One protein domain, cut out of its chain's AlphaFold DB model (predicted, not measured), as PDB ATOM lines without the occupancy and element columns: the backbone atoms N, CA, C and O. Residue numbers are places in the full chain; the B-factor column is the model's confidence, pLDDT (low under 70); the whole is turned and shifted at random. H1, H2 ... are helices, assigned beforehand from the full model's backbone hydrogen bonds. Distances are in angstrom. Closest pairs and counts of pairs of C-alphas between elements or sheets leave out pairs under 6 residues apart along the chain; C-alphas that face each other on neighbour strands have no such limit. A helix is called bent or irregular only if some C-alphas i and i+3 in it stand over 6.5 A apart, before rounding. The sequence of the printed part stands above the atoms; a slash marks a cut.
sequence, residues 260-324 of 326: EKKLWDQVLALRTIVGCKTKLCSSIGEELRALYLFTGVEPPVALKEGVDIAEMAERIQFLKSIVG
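AT A GLANCE: This is residues 260 to 324 of the 326 residues of an uncharacterized protein of Vanilla planifolia (UniProt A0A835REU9). Three helices of similar length, H1, H2 and H3, stand side by side in a small bundle, their centres at the corners of a triangle, and they run the same way. After H1 and again after H2 the chain comes back along the outside of the bundle, through residues 275 to 283 and then residues 296 to 308, before the next helix begins. The printed part has 65 residues with three named helices, in the order H1, H2, H3 along the chain, and no named strand; the class is all helix. The whole is compact, with a radius of gyration of the C-alphas of 10.6 A, and rounded, with spans of 27 by 23 by 19 A.

HOW THE PARTS SIT: H1, residues 260 to 274, and H3, residues 309 to 323, are the longest helices, with 15 residues each. They touch, and their closest C-alphas are those of Leu 263 and Ala 313, 6.7 A apart. Their lines stand at a shallow tilt of 18 degrees, the same way, and their centres are 10.4 A apart. H1 also touches H2, residues 284 to 295; the closest C-alphas are those of Trp 264 and Ile 284, 6.7 A apart. Here too the tilt is shallow, 18 degrees, the same way, with 11.0 A from centre to centre. H2 and H3 only just touch, with 3 pairs of C-alphas within 8 A, the closest being those of Gly 285 and Met 312 at 7.5 A. They run the same way at a shallow tilt of 19 degrees. In H1, H2 and H3 every O i to N i+4 pair is within hydrogen-bond range.

IN THESE COORDINATES: H1 begins at C-alpha 260, at (-2.665, -31.764, -21.642), and measures 20.9 A from first to last C-alpha. H3 measures 21.0 A and ends at C-alpha 323, at (-21.250, -36.489, -12.468). H2 has 12 residues and measures 16.3 A; it begins at C-alpha 284, at (-5.856, -27.476, -14.888). None of the three helices is bent or irregular.

THE WHOLE: The two C-alphas farthest apart are those of Gly 306 and Gly 324, 27.7 A. The first and last printed C-alphas, of Glu 260 and Gly 324, are 22.5 A apart. The link from H1 to H2, with 9 residues, is short. The link from H2 to H3 is long, 13 residues, 296 to 308, whose C-alphas lie 10 to 14 A from the mean of the C-alphas. The printed part has no cut. The mean pLDDT of the printed part is 92.6, and no printed residue is under 70.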
ATOM      1  N   GLU A 260      -2.141 -32.895 -22.417       90.69
ATOM      2  CA  GLU A 260      -2.665 -31.764 -21.642       90.69
ATOM      3  C   GLU A 260      -3.909 -31.150 -22.303       90.69
ATOM      4  O   GLU A 260      -4.923 -30.910 -21.643       90.69
ATOM      5  N   LYS A 261      -3.885 -30.971 -23.630       93.38
ATOM      6  CA  LYS A 261      -5.037 -30.440 -24.374       93.38
ATOM      7  C   LYS A 261      -6.287 -31.312 -24.207       93.38
ATOM      8  O   LYS A 261      -7.379 -30.788 -23.997       93.38
ATOM      9  N   LYS A 262      -6.131 -32.641 -24.232       94.50
ATOM     10  CA  LYS A 262      -7.245 -33.577 -23.996       94.50
ATOM     11  C   LYS A 262      -7.799 -33.454 -22.578       94.50
ATOM     12  O   LYS A 262      -9.007 -33.588 -22.395       94.50
ATOM     13  N   LEU A 263      -6.946 -33.212 -21.579       95.19
ATOM     14  CA  LEU A 263      -7.400 -32.979 -20.206       95.19
ATOM     15  C   LEU A 263      -8.196 -31.677 -20.103       95.19
ATOM     16  O   LEU A 263      -9.273 -31.683 -19.506       95.19
ATOM     17  N   TRP A 264      -7.731 -30.595 -20.732       96.75
ATOM     18  CA  TRP A 264      -8.480 -29.337 -20.801       96.75
ATOM     19  C   TRP A 264      -9.867 -29.522 -21.423       96.75
ATOM     20  O   TRP A 264     -10.857 -29.072 -20.844       96.75
ATOM     21  N   ASP A 265      -9.969 -30.247 -22.538       96.56
ATOM     22  CA  ASP A 265     -11.258 -30.536 -23.180       96.56
ATOM     23  C   ASP A 265     -12.209 -31.301 -22.239       96.56
ATOM     24  O   ASP A 265     -13.402 -30.991 -22.150       96.56
ATOM     25  N   GLN A 266     -11.690 -32.270 -21.476       96.88
ATOM     26  CA  GLN A 266     -12.482 -33.014 -20.490       96.88
ATOM     27  C   GLN A 266     -12.937 -32.138 -19.317       96.88
ATOM     28  O   GLN A 266     -14.078 -32.258 -18.864       96.88
ATOM     29  N   VAL A 267     -12.073 -31.243 -18.836       97.06
ATOM     30  CA  VAL A 267     -12.395 -30.283 -17.772       97.06
ATOM     31  C   VAL A 267     -13.479 -29.307 -18.231       97.06
ATOM     32  O   VAL A 267     -14.435 -29.067 -17.495       97.06
ATOM     33  N   LEU A 268     -13.403 -28.803 -19.466       97.06
ATOM     34  CA  LEU A 268     -14.431 -27.931 -20.045       97.06
ATOM     35  C   LEU A 268     -15.778 -28.650 -20.214       97.06
ATOM     36  O   LEU A 268     -16.835 -28.071 -19.939       97.06
ATOM     37  N   ALA A 269     -15.759 -29.926 -20.608       96.94
ATOM     38  CA  ALA A 269     -16.967 -30.743 -20.679       96.94
ATOM     39  C   ALA A 269     -17.606 -30.931 -19.292       96.94
ATOM     40  O   ALA A 269     -18.808 -30.700 -19.129       96.94
ATOM     41  N   LEU A 270     -16.803 -31.272 -18.275       97.31
ATOM     42  CA  LEU A 270     -17.253 -31.360 -16.881       97.31
ATOM     43  C   LEU A 270     -17.860 -30.037 -16.414       97.31
ATOM     44  O   LEU A 270     -18.961 -30.020 -15.870       97.31
ATOM     45  N   ARG A 271     -17.178 -28.923 -16.680       97.50
ATOM     46  CA  ARG A 271     -17.627 -27.573 -16.332       97.50
ATOM     47  C   ARG A 271     -19.005 -27.258 -16.906       97.50
ATOM     48  O   ARG A 271     -19.857 -26.720 -16.199       97.50
ATOM     49  N   THR A 272     -19.223 -27.625 -18.166       96.88
ATOM     50  CA  THR A 272     -20.494 -27.421 -18.871       96.88
ATOM     51  C   THR A 272     -21.624 -28.222 -18.229       96.88
ATOM     52  O   THR A 272     -22.699 -27.676 -17.995       96.88
ATOM     53  N   ILE A 273     -21.377 -29.489 -17.889       96.44
ATOM     54  CA  ILE A 273     -22.396 -30.375 -17.303       96.44
ATOM     55  C   ILE A 273     -22.728 -29.969 -15.869       96.44
ATOM     56  O   ILE A 273     -23.891 -29.924 -15.478       96.44
ATOM     57  N   VAL A 274     -21.698 -29.639 -15.097       96.06
ATOM     58  CA  VAL A 274     -21.829 -29.157 -13.725       96.06
ATOM     59  C   VAL A 274     -22.471 -27.756 -13.693       96.06
ATOM     60  O   VAL A 274     -23.079 -27.373 -12.698       96.06
ATOM     61  N   GLY A 275     -22.406 -27.000 -14.793       95.50
ATOM     62  CA  GLY A 275     -23.006 -25.672 -14.911       95.50
ATOM     63  C   GLY A 275     -22.178 -24.573 -14.244       95.50
ATOM     64  O   GLY A 275     -22.726 -23.562 -13.797       95.50
ATOM     65  N   CYS A 276     -20.858 -24.753 -14.162       93.62
ATOM     66  CA  CYS A 276     -19.971 -23.776 -13.545       93.62
ATOM     67  C   CYS A 276     -19.746 -22.579 -14.492       93.62
ATOM     68  O   CYS A 276     -19.228 -22.722 -15.599       93.62
ATOM     69  N   LYS A 277     -20.163 -21.381 -14.052       93.31
ATOM     70  CA  LYS A 277     -20.145 -20.122 -14.835       93.31
ATOM     71  C   LYS A 277     -19.061 -19.124 -14.414       93.31
ATOM     72  O   LYS A 277     -19.050 -17.992 -14.883       93.31
ATOM     73  N   THR A 278     -18.176 -19.510 -13.501       92.69
ATOM     74  CA  THR A 278     -17.019 -18.698 -13.092       92.69
ATOM     75  C   THR A 278     -16.058 -18.391 -14.261       92.69
ATOM     76  O   THR A 278     -16.252 -18.818 -15.401       92.69
ATOM     77  N   LYS A 279     -15.004 -17.621 -14.010       95.50
ATOM     78  CA  LYS A 279     -13.919 -17.462 -14.983       95.50
ATOM     79  C   LYS A 279     -13.059 -18.734 -15.003       95.50
ATOM     80  O   LYS A 279     -12.882 -19.333 -13.946       95.50
ATOM     81  N   LEU A 280     -12.542 -19.117 -16.172       95.06
ATOM     82  CA  LEU A 280     -11.556 -20.198 -16.289       95.06
ATOM     83  C   LEU A 280     -10.272 -19.834 -15.535       95.06
ATOM     84  O   LEU A 280      -9.801 -18.692 -15.628       95.06
ATOM     85  N   CYS A 281      -9.730 -20.799 -14.801       94.25
ATOM     86  CA  CYS A 281      -8.434 -20.687 -14.146       94.25
ATOM     87  C   CYS A 281      -7.276 -20.808 -15.151       94.25
ATOM     88  O   CYS A 281      -7.438 -21.294 -16.269       94.25
ATOM     89  N   SER A 282      -6.091 -20.351 -14.739       91.19
ATOM     90  CA  SER A 282      -4.857 -20.428 -15.534       91.19
ATOM     91  C   SER A 282      -4.270 -21.835 -15.611       91.19
ATOM     92  O   SER A 282      -3.503 -22.115 -16.525       91.19
ATOM     93  N   SER A 283      -4.611 -22.712 -14.664       92.50
ATOM     94  CA  SER A 283      -4.090 -24.076 -14.596       92.50
ATOM     95  C   SER A 283      -5.203 -25.118 -14.470       92.50
ATOM     96  O   SER A 283      -6.240 -24.878 -13.842       92.50
ATOM     97  N   ILE A 284      -4.955 -26.317 -15.013       93.81
ATOM     98  CA  ILE A 284      -5.856 -27.476 -14.888       93.81
ATOM     99  C   ILE A 284      -6.097 -27.818 -13.412       93.81
ATOM    100  O   ILE A 284      -7.220 -28.120 -13.016       93.81
ATOM    101  N   GLY A 285      -5.050 -27.754 -12.584       93.12
ATOM    102  CA  GLY A 285      -5.128 -28.095 -11.164       93.12
ATOM    103  C   GLY A 285      -6.067 -27.182 -10.371       93.12
ATOM    104  O   GLY A 285      -6.857 -27.673  -9.562       93.12
ATOM    105  N   GLU A 286      -6.015 -25.869 -10.610       93.44
ATOM    106  CA  GLU A 286      -6.935 -24.904  -9.994       93.44
ATOM    107  C   GLU A 286      -8.377 -25.125 -10.458       93.44
ATOM    108  O   GLU A 286      -9.297 -25.138  -9.638       93.44
ATOM    109  N   GLU A 287      -8.565 -25.362 -11.757       95.44
ATOM    110  CA  GLU A 287      -9.881 -25.603 -12.345       95.44
ATOM    111  C   GLU A 287     -10.518 -26.886 -11.776       95.44
ATOM    112  O   GLU A 287     -11.684 -26.890 -11.380       95.44
ATOM    113  N   LEU A 288      -9.734 -27.959 -11.616       95.12
ATOM    114  CA  LEU A 288     -10.160 -29.185 -10.937       95.12
ATOM    115  C   LEU A 288     -10.593 -28.920  -9.495       95.12
ATOM    116  O   LEU A 288     -11.666 -29.372  -9.099       95.12
ATOM    117  N   ARG A 289      -9.807 -28.173  -8.706       93.69
ATOM    118  CA  ARG A 289     -10.195 -27.817  -7.327       93.69
ATOM    119  C   ARG A 289     -11.523 -27.057  -7.299       93.69
ATOM    120  O   ARG A 289     -12.357 -27.337  -6.439       93.69
ATOM    121  N   ALA A 290     -11.741 -26.141  -8.243       94.81
ATOM    122  CA  ALA A 290     -13.006 -25.425  -8.367       94.81
ATOM    123  C   ALA A 290     -14.173 -26.374  -8.693       94.81
ATOM    124  O   ALA A 290     -15.246 -26.243  -8.103       94.81
ATOM    125  N   LEU A 291     -13.968 -27.363  -9.570       96.25
ATOM    126  CA  LEU A 291     -14.974 -28.387  -9.878       96.25
ATOM    127  C   LEU A 291     -15.286 -29.292  -8.675       96.25
ATOM    128  O   LEU A 291     -16.457 -29.586  -8.429       96.25
ATOM    129  N   TYR A 292     -14.285 -29.695  -7.887       96.19
ATOM    130  CA  TYR A 292     -14.501 -30.427  -6.629       96.19
ATOM    131  C   TYR A 292     -15.357 -29.615  -5.649       96.19
ATOM    132  O   TYR A 292     -16.362 -30.110  -5.140       96.19
ATOM    133  N   LEU A 293     -15.026 -28.334  -5.458       94.56
ATOM    134  CA  LEU A 293     -15.796 -27.446  -4.588       94.56
ATOM    135  C   LEU A 293     -17.239 -27.271  -5.079       94.56
ATOM    136  O   LEU A 293     -18.171 -27.312  -4.280       94.56
ATOM    137  N   PHE A 294     -17.435 -27.112  -6.389       95.44
ATOM    138  CA  PHE A 294     -18.763 -26.930  -6.970       95.44
ATOM    139  C   PHE A 294     -19.624 -28.197  -6.861       95.44
ATOM    140  O   PHE A 294     -20.823 -28.113  -6.611       95.44
ATOM    141  N   THR A 295     -19.019 -29.375  -7.022       95.31
ATOM    142  CA  THR A 295     -19.713 -30.665  -6.859       95.31
ATOM    143  C   THR A 295     -19.958 -31.035  -5.392       95.31
ATOM    144  O   THR A 295     -20.695 -31.980  -5.123       95.31
ATOM    145  N   GLY A 296     -19.384 -30.288  -4.440       95.94
ATOM    146  CA  GLY A 296     -19.495 -30.564  -3.006       95.94
ATOM    147  C   GLY A 296     -18.682 -31.781  -2.557       95.94
ATOM    148  O   GLY A 296     -18.959 -32.350  -1.503       95.94
ATOM    149  N   VAL A 297     -17.700 -32.195  -3.359       95.62
ATOM    150  CA  VAL A 297     -16.841 -33.349  -3.093       95.62
ATOM    151  C   VAL A 297     -15.529 -32.850  -2.510       95.62
ATOM    152  O   VAL A 297     -14.903 -31.943  -3.059       95.62
ATOM    153  N   GLU A 298     -15.091 -33.446  -1.404       93.19
ATOM    154  CA  GLU A 298     -13.823 -33.074  -0.782       93.19
ATOM    155  C   GLU A 298     -12.649 -33.399  -1.731       93.19
ATOM    156  O   GLU A 298     -12.498 -34.555  -2.148       93.19
ATOM    157  N   PRO A 299     -11.826 -32.404  -2.114       88.50
ATOM    158  CA  PRO A 299     -10.691 -32.639  -2.990       88.50
ATOM    159  C   PRO A 299      -9.630 -33.484  -2.266       88.50
ATOM    160  O   PRO A 299      -9.348 -33.240  -1.090       88.50
ATOM    161  N   PRO A 300      -8.966 -34.431  -2.954       84.88
ATOM    162  CA  PRO A 300      -7.821 -35.127  -2.387       84.88
ATOM    163  C   PRO A 300      -6.763 -34.119  -1.918       84.88
ATOM    164  O   PRO A 300      -6.356 -33.236  -2.677       84.88
ATOM    165  N   VAL A 301      -6.286 -34.280  -0.680       75.50
ATOM    166  CA  VAL A 301      -5.362 -33.359   0.023       75.50
ATOM    167  C   VAL A 301      -4.073 -33.060  -0.776       75.50
ATOM    168  O   VAL A 301      -3.382 -32.075  -0.523       75.50
ATOM    169  N   ALA A 302      -3.752 -33.883  -1.778       71.62
ATOM    170  CA  ALA A 302      -2.560 -33.796  -2.616       71.62
ATOM    171  C   ALA A 302      -2.759 -33.100  -3.980       71.62
ATOM    172  O   ALA A 302      -1.941 -33.279  -4.883       71.62
ATOM    173  N   LEU A 303      -3.801 -32.290  -4.184       76.56
ATOM    174  CA  LEU A 303      -3.841 -31.365  -5.325       76.56
ATOM    175  C   LEU A 303      -2.810 -30.252  -5.098       76.56
ATOM    176  O   LEU A 303      -3.193 -29.144  -4.770       76.56
ATOM    177  N   LYS A 304      -1.507 -30.522  -5.206       76.94
ATOM    178  CA  LYS A 304      -0.453 -29.491  -5.208       76.94
ATOM    179  C   LYS A 304      -0.188 -29.014  -6.639       76.94
ATOM    180  O   LYS A 304      -0.525 -29.709  -7.592       76.94
ATOM    181  N   GLU A 305       0.370 -27.818  -6.800       73.00
ATOM    182  CA  GLU A 305       0.887 -27.386  -8.105       73.00
ATOM    183  C   GLU A 305       2.069 -28.281  -8.504       73.00
ATOM    184  O   GLU A 305       2.919 -28.587  -7.667       73.00
ATOM    185  N   GLY A 306       2.089 -28.742  -9.759       78.38
ATOM    186  CA  GLY A 306       3.100 -29.679 -10.273       78.38
ATOM    187  C   GLY A 306       2.723 -31.163 -10.194       78.38
ATOM    188  O   GLY A 306       3.607 -32.014 -10.183       78.38
ATOM    189  N   VAL A 307       1.429 -31.481 -10.100       82.06
ATOM    190  CA  VAL A 307       0.929 -32.863 -10.202       82.06
ATOM    191  C   VAL A 307       1.152 -33.408 -11.617       82.06
ATOM    192  O   VAL A 307       1.033 -32.670 -12.591       82.06
ATOM    193  N   ASP A 308       1.465 -34.698 -11.718       90.25
ATOM    194  CA  ASP A 308       1.663 -35.386 -12.993       90.25
ATOM    195  C   ASP A 308       0.366 -35.451 -13.825       90.25
ATOM    196  O   ASP A 308      -0.747 -35.530 -13.292       90.25
ATOM    197  N   ILE A 309       0.507 -35.460 -15.151       90.88
ATOM    198  CA  ILE A 309      -0.601 -35.530 -16.117       90.88
ATOM    199  C   ILE A 309      -1.453 -36.783 -15.866       90.88
ATOM    200  O   ILE A 309      -2.685 -36.715 -15.908       90.88
ATOM    201  N   ALA A 310      -0.820 -37.915 -15.536       91.88
ATOM    202  CA  ALA A 310      -1.522 -39.164 -15.244       91.88
ATOM    203  C   ALA A 310      -2.434 -39.050 -14.009       91.88
ATOM    204  O   ALA A 310      -3.590 -39.473 -14.042       91.88
ATOM    205  N   GLU A 311      -1.961 -38.408 -12.940       92.56
ATOM    206  CA  GLU A 311      -2.751 -38.208 -11.722       92.56
ATOM    207  C   GLU A 311      -3.900 -37.208 -11.952       92.56
ATOM    208  O   GLU A 311      -5.002 -37.380 -11.421       92.56
ATOM    209  N   MET A 312      -3.697 -36.184 -12.791       93.19
ATOM    210  CA  MET A 312      -4.789 -35.299 -13.217       93.19
ATOM    211  C   MET A 312      -5.868 -36.061 -13.999       93.19
ATOM    212  O   MET A 312      -7.057 -35.858 -13.742       93.19
ATOM    213  N   ALA A 313      -5.472 -36.971 -14.892       94.62
ATOM    214  CA  ALA A 313      -6.403 -37.804 -15.650       94.62
ATOM    215  C   ALA A 313      -7.261 -38.696 -14.738       94.62
ATOM    216  O   ALA A 313      -8.480 -38.766 -14.912       94.62
ATOM    217  N   GLU A 314      -6.665 -39.324 -13.721       94.38
ATOM    218  CA  GLU A 314      -7.397 -40.134 -12.738       94.38
ATOM    219  C   GLU A 314      -8.425 -39.307 -11.955       94.38
ATOM    220  O   GLU A 314      -9.563 -39.740 -11.750       94.38
ATOM    221  N   ARG A 315      -8.062 -38.083 -11.560       94.44
ATOM    222  CA  ARG A 315      -8.958 -37.170 -10.831       94.44
ATOM    223  C   ARG A 315     -10.116 -36.681 -11.699       94.44
ATOM    224  O   ARG A 315     -11.256 -36.642 -11.237       94.44
ATOM    225  N   ILE A 316      -9.855 -36.370 -12.967       95.81
ATOM    226  CA  ILE A 316     -10.905 -36.043 -13.939       95.81
ATOM    227  C   ILE A 316     -11.835 -37.241 -14.132       95.81
ATOM    228  O   ILE A 316     -13.055 -37.083 -14.099       95.81
ATOM    229  N   GLN A 317     -11.287 -38.451 -14.259       96.19
ATOM    230  CA  GLN A 317     -12.074 -39.677 -14.394       96.19
ATOM    231  C   GLN A 317     -12.950 -39.939 -13.158       96.19
ATOM    232  O   GLN A 317     -14.098 -40.367 -13.285       96.19
ATOM    233  N   PHE A 318     -12.447 -39.634 -11.962       95.88
ATOM    234  CA  PHE A 318     -13.228 -39.693 -10.730       95.88
ATOM    235  C   PHE A 318     -14.392 -38.693 -10.738       95.88
ATOM    236  O   PHE A 318     -15.532 -39.090 -10.491       95.88
ATOM    237  N   LEU A 319     -14.150 -37.426 -11.093       96.44
ATOM    238  CA  LEU A 319     -15.221 -36.430 -11.224       96.44
ATOM    239  C   LEU A 319     -16.252 -36.829 -12.284       96.44
ATOM    240  O   LEU A 319     -17.451 -36.711 -12.042       96.44
ATOM    241  N   LYS A 320     -15.811 -37.372 -13.425       96.69
ATOM    242  CA  LYS A 320     -16.706 -37.933 -14.446       96.69
ATOM    243  C   LYS A 320     -17.621 -39.007 -13.861       96.69
ATOM    244  O   LYS A 320     -18.823 -38.958 -14.097       96.69
ATOM    245  N   SER A 321     -17.078 -39.925 -13.060       96.81
ATOM    246  CA  SER A 321     -17.860 -40.967 -12.382       96.81
ATOM    247  C   SER A 321     -18.934 -40.379 -11.457       96.81
ATOM    248  O   SER A 321     -20.078 -40.826 -11.482       96.81
ATOM    249  N   ILE A 322     -18.600 -39.326 -10.700       95.88
ATOM    250  CA  ILE A 322     -19.539 -38.646  -9.790       95.88
ATOM    251  C   ILE A 322     -20.655 -37.936 -10.557       95.88
ATOM    252  O   ILE A 322     -21.824 -38.043 -10.196       95.88
ATOM    253  N   VAL A 323     -20.299 -37.227 -11.627       95.62
ATOM    254  CA  VAL A 323     -21.250 -36.489 -12.468       95.62
ATOM    255  C   VAL A 323     -22.070 -37.439 -13.363       95.62
ATOM    256  O   VAL A 323     -23.076 -37.040 -13.943       95.62
ATOM    257  N   GLY A 324     -21.682 -38.716 -13.459       95.62
ATOM    258  CA  GLY A 324     -22.352 -39.719 -14.290       95.62
ATOM    259  C   GLY A 324     -21.963 -39.655 -15.771       95.62
ATOM    260  O   GLY A 324     -22.710 -40.127 -16.629       95.62
TER     261      GLY A 324